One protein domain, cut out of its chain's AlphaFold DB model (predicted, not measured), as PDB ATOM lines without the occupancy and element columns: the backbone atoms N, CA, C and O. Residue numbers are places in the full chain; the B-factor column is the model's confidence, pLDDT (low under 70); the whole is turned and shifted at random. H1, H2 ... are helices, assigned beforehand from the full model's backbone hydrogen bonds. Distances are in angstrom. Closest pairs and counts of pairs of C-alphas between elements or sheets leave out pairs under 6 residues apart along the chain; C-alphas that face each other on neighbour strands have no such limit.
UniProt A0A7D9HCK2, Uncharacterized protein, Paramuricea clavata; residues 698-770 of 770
ATOM      1  N   ILE A 698     348.944 447.875 386.420       81.06
ATOM      2  CA  ILE A 698     349.172 447.749 387.860       81.06
ATOM      3  C   ILE A 698     349.577 446.303 388.142       81.06
ATOM      4  O   ILE A 698     348.871 445.372 387.757       81.06
ATOM      5  N   PHE A 699     350.697 446.126 388.837       82.12
ATOM      6  CA  PHE A 699     351.162 444.828 389.312       82.12
ATOM      7  C   PHE A 699     350.938 444.740 390.819       82.12
ATOM      8  O   PHE A 699     351.098 445.727 391.534       82.12
ATOM      9  N   ALA A 700     350.519 443.570 391.289       84.69
ATOM     10  CA  ALA A 700     350.219 443.316 392.689       84.69
ATOM     11  C   ALA A 700     350.562 441.865 393.033       84.69
ATOM     12  O   ALA A 700     350.405 440.966 392.204       84.69
ATOM     13  N   ILE A 701     351.003 441.638 394.268       88.06
ATOM     14  CA  ILE A 701     351.221 440.294 394.798       88.06
ATOM     15  C   ILE A 701     349.859 439.725 395.203       88.06
ATOM     16  O   ILE A 701     349.256 440.173 396.175       88.06
ATOM     17  N   PHE A 702     349.365 438.745 394.446       84.88
ATOM     18  CA  PHE A 702     348.085 438.078 394.730       84.88
ATOM     19  C   PHE A 702     348.192 436.958 395.776       84.88
ATOM     20  O   PHE A 702     347.173 436.491 396.277       84.88
ATOM     21  N   GLY A 703     349.410 436.535 396.114       85.75
ATOM     22  CA  GLY A 703     349.683 435.580 397.178       85.75
ATOM     23  C   GLY A 703     351.172 435.269 397.283       85.75
ATOM     24  O   GLY A 703     351.885 435.260 396.281       85.75
ATOM     25  N   THR A 704     351.619 435.003 398.503       87.44
ATOM     26  CA  THR A 704     352.986 434.610 398.852       87.44
ATOM     27  C   THR A 704     352.921 433.464 399.856       87.44
ATOM     28  O   THR A 704     352.051 433.435 400.724       87.44
ATOM     29  N   SER A 705     353.825 432.497 399.722       87.25
ATOM     30  CA  SER A 705     353.898 431.312 400.578       87.25
ATOM     31  C   SER A 705     355.343 431.106 401.016       87.25
ATOM     32  O   SER A 705     356.178 430.745 400.187       87.25
ATOM     33  N   SER A 706     355.632 431.327 402.298       87.31
ATOM     34  CA  SER A 706     356.929 430.988 402.886       87.31
ATOM     35  C   SER A 706     356.883 429.599 403.514       87.31
ATOM     36  O   SER A 706     355.905 429.248 404.175       87.31
ATOM     37  N   GLU A 707     357.949 428.817 403.339       79.31
ATOM     38  CA  GLU A 707     358.109 427.512 403.992       79.31
ATOM     39  C   GLU A 707     358.260 427.662 405.525       79.31
ATOM     40  O   GLU A 707     357.859 426.759 406.260       79.31
ATOM     41  N   SER A 708     358.737 428.816 406.027       73.50
ATOM     42  CA  SER A 708     358.864 429.098 407.471       73.50
ATOM     43  C   SER A 708     357.504 429.215 408.167       73.50
ATOM     44  O   SER A 708     357.228 428.478 409.114       73.50
ATOM     45  N   CYS A 709     356.619 430.079 407.660       69.38
ATOM     46  CA  CYS A 709     355.343 430.430 408.299       69.38
ATOM     47  C   CYS A 709     354.284 429.300 408.296       69.38
ATOM     48  O   CYS A 709     353.213 429.468 408.876       69.38
ATOM     49  N   TYR A 710     354.559 428.148 407.666       60.66
ATOM     50  CA  TYR A 710     353.762 426.920 407.831       60.66
ATOM     51  C   TYR A 710     354.179 426.079 409.045       60.66
ATOM     52  O   TYR A 710     353.404 425.234 409.498       60.66
ATOM     53  N   THR A 711     355.382 426.288 409.582       45.34
ATOM     54  CA  THR A 711     355.793 425.676 410.849       45.34
ATOM     55  C   THR A 711     355.232 426.486 412.018       45.34
ATOM     56  O   THR A 711     355.201 427.713 411.982       45.34
ATOM     57  N   LEU A 712     354.745 425.806 413.061       42.06
ATOM     58  CA  LEU A 712     354.103 426.435 414.226       42.06
ATOM     59  C   LEU A 712     355.135 426.999 415.222       42.06
ATOM     60  O   LEU A 712     355.086 426.712 416.416       42.06
ATOM     61  N   THR A 713     356.087 427.787 414.724       46.47
ATOM     62  CA  THR A 713     357.021 428.569 415.542       46.47
ATOM     63  C   THR A 713     356.343 429.822 416.105       46.47
ATOM     64  O   THR A 713     355.319 430.280 415.595       46.47
ATOM     65  N   THR A 714     356.897 430.378 417.183       47.00
ATOM     66  CA  THR A 714     356.296 431.480 417.959       47.00
ATOM     67  C   THR A 714     356.202 432.809 417.210       47.00
ATOM     68  O   THR A 714     355.330 433.619 417.517       47.00
ATOM     69  N   ASP A 715     357.049 433.012 416.206       50.34
ATOM     70  CA  ASP A 715     357.321 434.308 415.578       50.34
ATOM     71  C   ASP A 715     356.299 434.685 414.487       50.34
ATOM     72  O   ASP A 715     356.640 434.994 413.343       50.34
ATOM     73  N   LYS A 716     355.010 434.671 414.844       55.97
ATOM     74  CA  LYS A 716     353.922 435.112 413.952       55.97
ATOM     75  C   LYS A 716     354.067 436.573 413.527       55.97
ATOM     76  O   LYS A 716     353.720 436.908 412.397       55.97
ATOM     77  N   ASP A 717     354.595 437.408 414.418       57.84
ATOM     78  CA  ASP A 717     354.765 438.839 414.180       57.84
ATOM     79  C   ASP A 717     355.902 439.110 413.179       57.84
ATOM     80  O   ASP A 717     355.720 439.916 412.271       57.84
ATOM     81  N   ASN A 718     357.003 438.345 413.232       69.88
ATOM     82  CA  ASN A 718     358.094 438.444 412.251       69.88
ATOM     83  C   ASN A 718     357.619 438.036 410.844       69.88
ATOM     84  O   ASN A 718     357.893 438.742 409.878       69.88
ATOM     85  N   CYS A 719     356.825 436.960 410.720       74.56
ATOM     86  CA  CYS A 719     356.166 436.625 409.449       74.56
ATOM     87  C   CYS A 719     355.296 437.796 408.945       74.56
ATOM     88  O   CYS A 719     355.307 438.103 407.754       74.56
ATOM     89  N   ALA A 720     354.535 438.462 409.822       71.75
ATOM     90  CA  ALA A 720     353.690 439.593 409.434       71.75
ATOM     91  C   ALA A 720     354.500 440.823 408.974       71.75
ATOM     92  O   ALA A 720     354.068 441.510 408.047       71.75
ATOM     93  N   GLU A 721     355.668 441.073 409.571       73.75
ATOM     94  CA  GLU A 721     356.607 442.121 409.153       73.75
ATOM     95  C   GLU A 721     357.220 441.804 407.773       73.75
ATOM     96  O   GLU A 721     357.119 442.630 406.861       73.75
ATOM     97  N   GLU A 722     357.697 440.569 407.547       74.00
ATOM     98  CA  GLU A 722     358.162 440.090 406.228       74.00
ATOM     99  C   GLU A 722     357.083 440.246 405.134       74.00
ATOM    100  O   GLU A 722     357.357 440.737 404.034       74.00
ATOM    101  N   PHE A 723     355.826 439.876 405.422       73.69
ATOM    102  CA  PHE A 723     354.706 440.042 404.482       73.69
ATOM    103  C   PHE A 723     354.398 441.514 404.156       73.69
ATOM    104  O   PHE A 723     353.850 441.791 403.083       73.69
ATOM    105  N   MET A 724     354.714 442.451 405.056       70.31
ATOM    106  CA  MET A 724     354.506 443.883 404.837       70.31
ATOM    107  C   MET A 724     355.614 444.494 403.975       70.31
ATOM    108  O   MET A 724     355.281 445.166 403.000       70.31
ATOM    109  N   GLU A 725     356.894 444.209 404.247       73.62
ATOM    110  CA  GLU A 725     358.014 444.697 403.419       73.62
ATOM    111  C   GLU A 725     357.920 444.196 401.967       73.62
ATOM    112  O   GLU A 725     358.068 444.960 401.010       73.62
ATOM    113  N   VAL A 726     357.589 442.913 401.772       68.44
ATOM    114  CA  VAL A 726     357.488 442.287 400.438       68.44
ATOM    115  C   VAL A 726     356.438 442.958 399.537       68.44
ATOM    116  O   VAL A 726     356.540 442.898 398.309       68.44
ATOM    117  N   LYS A 727     355.440 443.630 400.117       63.91
ATOM    118  CA  LYS A 727     354.272 444.175 399.412       63.91
ATOM    119  C   LYS A 727     354.581 445.344 398.469       63.91
ATOM    120  O   LYS A 727     353.805 445.573 397.540       63.91
ATOM    121  N   GLU A 728     355.675 446.074 398.679       63.09
ATOM    122  CA  GLU A 728     355.937 447.355 397.994       63.09
ATOM    123  C   GLU A 728     356.781 447.227 396.703       63.09
ATOM    124  O   GLU A 728     356.967 448.201 395.975       63.09
ATOM    125  N   MET A 729     357.273 446.027 396.373       58.69
ATOM    126  CA  MET A 729     358.493 445.858 395.563       58.69
ATOM    127  C   MET A 729     358.342 445.435 394.075       58.69
ATOM    128  O   MET A 729     359.285 444.865 393.531       58.69
ATOM    129  N   PHE A 730     357.232 445.655 393.348       63.91
ATOM    130  CA  PHE A 730     357.095 445.036 391.999       63.91
ATOM    131  C   PHE A 730     356.507 445.883 390.856       63.91
ATOM    132  O   PHE A 730     355.376 446.362 390.905       63.91
ATOM    133  N   LYS A 731     357.245 445.925 389.733       60.41
ATOM    134  CA  LYS A 731     356.790 446.374 388.406       60.41
ATOM    135  C   LYS A 731     357.294 445.428 387.305       60.41
ATOM    136  O   LYS A 731     358.357 444.827 387.412       60.41
ATOM    137  N   GLN A 732     356.560 445.295 386.205       60.03
ATOM    138  CA  GLN A 732     356.899 444.367 385.116       60.03
ATOM    139  C   GLN A 732     357.398 445.088 383.854       60.03
ATOM    140  O   GLN A 732     357.034 446.238 383.605       60.03
ATOM    141  N   SER A 733     358.177 444.391 383.016       49.62
ATOM    142  CA  SER A 733     358.534 444.840 381.651       49.62
ATOM    143  C   SER A 733     358.080 443.884 380.529       49.62
ATOM    144  O   SER A 733     358.268 444.175 379.347       49.62
ATOM    145  N   CYS A 734     357.455 442.759 380.891       52.16
ATOM    146  CA  CYS A 734     356.960 441.720 379.981       52.16
ATOM    147  C   CYS A 734     355.434 441.779 379.783       52.16
ATOM    148  O   CYS A 734     354.736 442.482 380.509       52.16
ATOM    149  N   ALA A 735     354.923 441.033 378.797       66.44
ATOM    150  CA  ALA A 735     353.525 441.088 378.344       66.44
ATOM    151  C   ALA A 735     352.598 439.999 378.933       66.44
ATOM    152  O   ALA A 735     351.446 439.891 378.519       66.44
ATOM    153  N   GLU A 736     353.095 439.172 379.851       75.69
ATOM    154  CA  GLU A 736     352.332 438.087 380.486       75.69
ATOM    155  C   GLU A 736     351.588 438.623 381.723       75.69
ATOM    156  O   GLU A 736     352.013 439.606 382.327       75.69
ATOM    157  N   THR A 737     350.450 438.031 382.088       80.69
ATOM    158  CA  THR A 737     349.538 438.602 383.102       80.69
ATOM    159  C   THR A 737     349.740 438.071 384.521       80.69
ATOM    160  O   THR A 737     349.182 438.639 385.457       80.69
ATOM    161  N   GLN A 738     350.495 436.983 384.694       85.62
ATOM    162  CA  GLN A 738     350.745 436.323 385.979       85.62
ATOM    163  C   GLN A 738     352.136 435.681 385.973       85.62
ATOM    164  O   GLN A 738     352.538 435.099 384.968       85.62
ATOM    165  N   PHE A 739     352.837 435.740 387.106       82.88
ATOM    166  CA  PHE A 739     354.142 435.109 387.312       82.88
ATOM    167  C   PHE A 739     354.196 434.434 388.682       82.88
ATOM    168  O   PHE A 739     353.637 434.941 389.651       82.88
ATOM    169  N   TYR A 740     354.937 433.329 388.764       86.62
ATOM    170  CA  TYR A 740     355.317 432.690 390.022       86.62
ATOM    171  C   TYR A 740     356.828 432.831 390.195       86.62
ATOM    172  O   TYR A 740     357.597 432.330 389.373       86.62
ATOM    173  N   ILE A 741     357.254 433.532 391.246       87.75
ATOM    174  CA  ILE A 741     358.667 433.717 391.591       87.75
ATOM    175  C   ILE A 741     358.962 432.826 392.798       87.75
ATOM    176  O   ILE A 741     358.388 433.029 393.862       87.75
ATOM    177  N   TYR A 742     359.850 431.844 392.635       87.44
ATOM    178  CA  TYR A 742     360.381 431.064 393.755       87.44
ATOM    179  C   TYR A 742     361.729 431.660 394.166       87.44
ATOM    180  O   TYR A 742     362.707 431.564 393.422       87.44
ATOM    181  N   VAL A 743     361.756 432.306 395.330       88.06
ATOM    182  CA  VAL A 743     362.983 432.789 395.974       88.06
ATOM    183  C   VAL A 743     363.408 431.741 396.996       88.06
ATOM    184  O   VAL A 743     362.590 431.273 397.783       88.06
ATOM    185  N   ARG A 744     364.689 431.372 396.979       90.06
ATOM    186  CA  ARG A 744     365.312 430.479 397.957       90.06
ATOM    187  C   ARG A 744     366.631 431.095 398.388       90.06
ATOM    188  O   ARG A 744     367.500 431.316 397.545       90.06
ATOM    189  N   GLU A 745     366.775 431.337 399.683       84.94
ATOM    190  CA  GLU A 745     368.036 431.739 400.296       84.94
ATOM    191  C   GLU A 745     368.679 430.522 400.977       84.94
ATOM    192  O   GLU A 745     368.047 429.826 401.766       84.94
ATOM    193  N   ASP A 746     369.939 430.240 400.639       86.38
ATOM    194  CA  ASP A 746     370.739 429.157 401.222       86.38
ATOM    195  C   ASP A 746     371.846 429.756 402.115       86.38
ATOM    196  O   ASP A 746     373.038 429.660 401.812       86.38
ATOM    197  N   GLY A 747     371.462 430.426 403.207       87.50
ATOM    198  CA  GLY A 747     372.402 431.003 404.174       87.50
ATOM    199  C   GLY A 747     371.768 431.981 405.167       87.50
ATOM    200  O   GLY A 747     370.593 432.303 405.071       87.50
ATOM    201  N   ALA A 748     372.569 432.473 406.117       77.88
ATOM    202  CA  ALA A 748     372.181 433.524 407.065       77.88
ATOM    203  C   ALA A 748     372.451 434.925 406.479       77.88
ATOM    204  O   ALA A 748     373.245 435.700 407.020       77.88
ATOM    205  N   GLY A 749     371.883 435.201 405.305       79.31
ATOM    206  CA  GLY A 749     371.994 436.502 404.658       79.31
ATOM    207  C   GLY A 749     370.934 437.493 405.140       79.31
ATOM    208  O   GLY A 749     370.192 437.258 406.091       79.31
ATOM    209  N   LYS A 750     370.899 438.640 404.464       80.12
ATOM    210  CA  LYS A 750     369.713 439.489 404.372       80.12
ATOM    211  C   LYS A 750     369.463 439.699 402.889       80.12
ATOM    212  O   LYS A 750     370.306 440.320 402.234       80.12
ATOM    213  N   VAL A 751     368.336 439.206 402.380       80.06
ATOM    214  CA  VAL A 751     367.886 439.506 401.016       80.06
ATOM    215  C   VAL A 751     367.777 441.022 400.862       80.06
ATOM    216  O   VAL A 751     367.078 441.677 401.632       80.06
ATOM    217  N   ARG A 752     368.472 441.596 399.877       82.81
ATOM    218  CA  ARG A 752     368.291 443.000 399.483       82.81
ATOM    219  C   ARG A 752     367.581 443.093 398.144       82.81
ATOM    220  O   ARG A 752     367.508 442.128 397.385       82.81
ATOM    221  N   GLU A 753     367.101 444.293 397.842       77.38
ATOM    222  CA  GLU A 753     366.439 444.613 396.577       77.38
ATOM    223  C   GLU A 753     367.269 444.162 395.360       77.38
ATOM    224  O   GLU A 753     366.759 443.462 394.485       77.38
ATOM    225  N   ASP A 754     368.573 444.468 395.361       77.94
ATOM    226  CA  ASP A 754     369.542 444.056 394.335       77.94
ATOM    227  C   ASP A 754     369.583 442.534 394.118       77.94
ATOM    228  O   ASP A 754     369.725 442.064 392.985       77.94
ATOM    229  N   ASP A 755     369.454 441.749 395.191       80.75
ATOM    230  CA  ASP A 755     369.496 440.288 395.131       80.75
ATOM    231  C   ASP A 755     368.241 439.760 394.410       80.75
ATOM    232  O   ASP A 755     368.356 438.910 393.519       80.75
ATOM    233  N   VAL A 756     367.066 440.345 394.686       76.88
ATOM    234  CA  VAL A 756     365.807 440.068 393.967       76.88
ATOM    235  C   VAL A 756     365.894 440.529 392.507       76.88
ATOM    236  O   VAL A 756     365.604 439.740 391.603       76.88
ATOM    237  N   GLN A 757     366.379 441.747 392.239       73.25
ATOM    238  CA  GLN A 757     366.625 442.238 390.873       73.25
ATOM    239  C   GLN A 757     367.619 441.345 390.095       73.25
ATOM    240  O   GLN A 757     367.550 441.223 388.869       73.25
ATOM    241  N   SER A 758     368.545 440.662 390.779       69.44
ATOM    242  CA  SER A 758     369.513 439.763 390.138       69.44
ATOM    243  C   SER A 758     368.876 438.484 389.565       69.44
ATOM    244  O   SER A 758     369.389 437.943 388.566       69.44
ATOM    245  N   LEU A 759     367.768 438.032 390.176       63.16
ATOM    246  CA  LEU A 759     366.949 436.887 389.763       63.16
ATOM    247  C   LEU A 759     366.076 437.240 388.552       63.16
ATOM    248  O   LEU A 759     365.864 436.406 387.669       63.16
ATOM    249  N   THR A 760     365.612 438.486 388.449       65.69
ATOM    250  CA  THR A 760     364.621 438.923 387.455       65.69
ATOM    251  C   THR A 760     365.195 439.248 386.068       65.69
ATOM    252  O   THR A 760     364.583 439.977 385.284       65.69
ATOM    253  N   LYS A 761     366.302 438.599 385.674       55.25
ATOM    254  CA  LYS A 761     366.893 438.653 384.312       55.25
ATOM    255  C   LYS A 761     365.929 438.287 383.169       55.25
ATOM    256  O   LYS A 761     366.265 438.502 382.005       55.25
ATOM    257  N   ASN A 762     364.743 437.775 383.497       54.94
ATOM    258  CA  ASN A 762     363.645 437.486 382.577       54.94
ATOM    259  C   ASN A 762     362.629 438.644 382.407       54.94
ATOM    260  O   ASN A 762     361.701 438.483 381.623       54.94
ATOM    261  N   GLY A 763     362.805 439.805 383.062       59.22
ATOM    262  CA  GLY A 763     362.080 441.049 382.737       59.22
ATOM    263  C   GLY A 763     361.090 441.589 383.782       59.22
ATOM    264  O   GLY A 763     360.080 442.196 383.408       59.22
ATOM    265  N   ILE A 764     361.372 441.420 385.074       64.62
ATOM    266  CA  ILE A 764     360.628 442.065 386.175       64.62
ATOM    267  C   ILE A 764     361.575 443.062 386.858       64.62
ATOM    268  O   ILE A 764     362.733 442.736 387.092       64.62
ATOM    269  N   ASN A 765     361.112 444.271 387.168       65.94
ATOM    270  CA  ASN A 765     361.927 445.309 387.797       65.94
ATOM    271  C   ASN A 765     361.299 445.684 389.143       65.94
ATOM    272  O   ASN A 765     360.170 446.176 389.176       65.94
ATOM    273  N   VAL A 766     362.039 445.504 390.237       68.19
ATOM    274  CA  VAL A 766     361.705 446.192 391.491       68.19
ATOM    275  C   VAL A 766     361.858 447.696 391.249       68.19
ATOM    276  O   VAL A 766     362.763 448.115 390.526       68.19
ATOM    277  N   LEU A 767     360.909 448.490 391.745       52.28
ATOM    278  CA  LEU A 767     360.887 449.946 391.609       52.28
ATOM    279  C   LEU A 767     360.112 450.541 392.788       52.28
ATOM    280  O   LEU A 767     358.882 450.595 392.756       52.28
ATOM    281  N   ILE A 768     360.849 450.990 393.799       47.84
ATOM    282  CA  ILE A 768     360.331 451.768 394.928       47.84
ATOM    283  C   ILE A 768     360.092 453.221 394.452       47.84
ATOM    284  O   ILE A 768     360.888 453.730 393.656       47.84
ATOM    285  N   PRO A 769     359.002 453.897 394.863       38.00
ATOM    286  CA  PRO A 769     358.832 455.331 394.634       38.00
ATOM    287  C   PRO A 769     359.690 456.172 395.600       38.00
ATOM    288  O   PRO A 769     359.671 455.929 396.805       38.00
ATOM    289  N   GLU A 770     360.390 457.181 395.066       32.09
ATOM    290  CA  GLU A 770     360.914 458.333 395.832       32.09
ATOM    291  C   GLU A 770     359.801 459.353 396.151       32.09
ATOM    292  O   GLU A 770     358.907 459.535 395.285       32.09
TER     293      GLU A 770
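Overview. This is residues 698 to 770 of the 770 residues of an uncharacterized protein of Paramuricea clavata (UniProt A0A7D9HCK2). This domain has little regular structure: one longer helix, H1, and one short helix, H2, set apart, with long unnamed stretches running back and forth along the longest axis. Residues 710 to 717 and 745 to 750 stick out. The printed part has 73 residues, 20 in named elements, in the order H1, H2, with no named strand; the class is all helix. It is only just compact, close to loose, with a radius of gyration of the C-alphas of 13.5 A, and spans 40 by 26 by 24 A.

Along the chain. H1, residues 716 to 728, begins at C-alpha 716 (353.922, 435.112, 413.952) and is 20.2 A long. H2, residues 753 to 759, is 10.3 A long and ends at C-alpha 759 (366.949, 436.887, 389.763).

Arrangement. H1 and H2 are apart. Residues 731 to 732 pair with 764 to 765, antiparallel. O i to N i+4 pairs are within hydrogen-bond range in 7 of 9 in H1 and 2 of 3 in H2.

Size, cuts and confidence. The C-alphas of Thr 714 and Ala 735, the two farthest apart, are 40.9 A apart. The printed part has no cut. H1 to H2 is a long link of 24 residues. The pLDDT is under 70 in residues 709 to 718, 726 to 735 and 758 to 770.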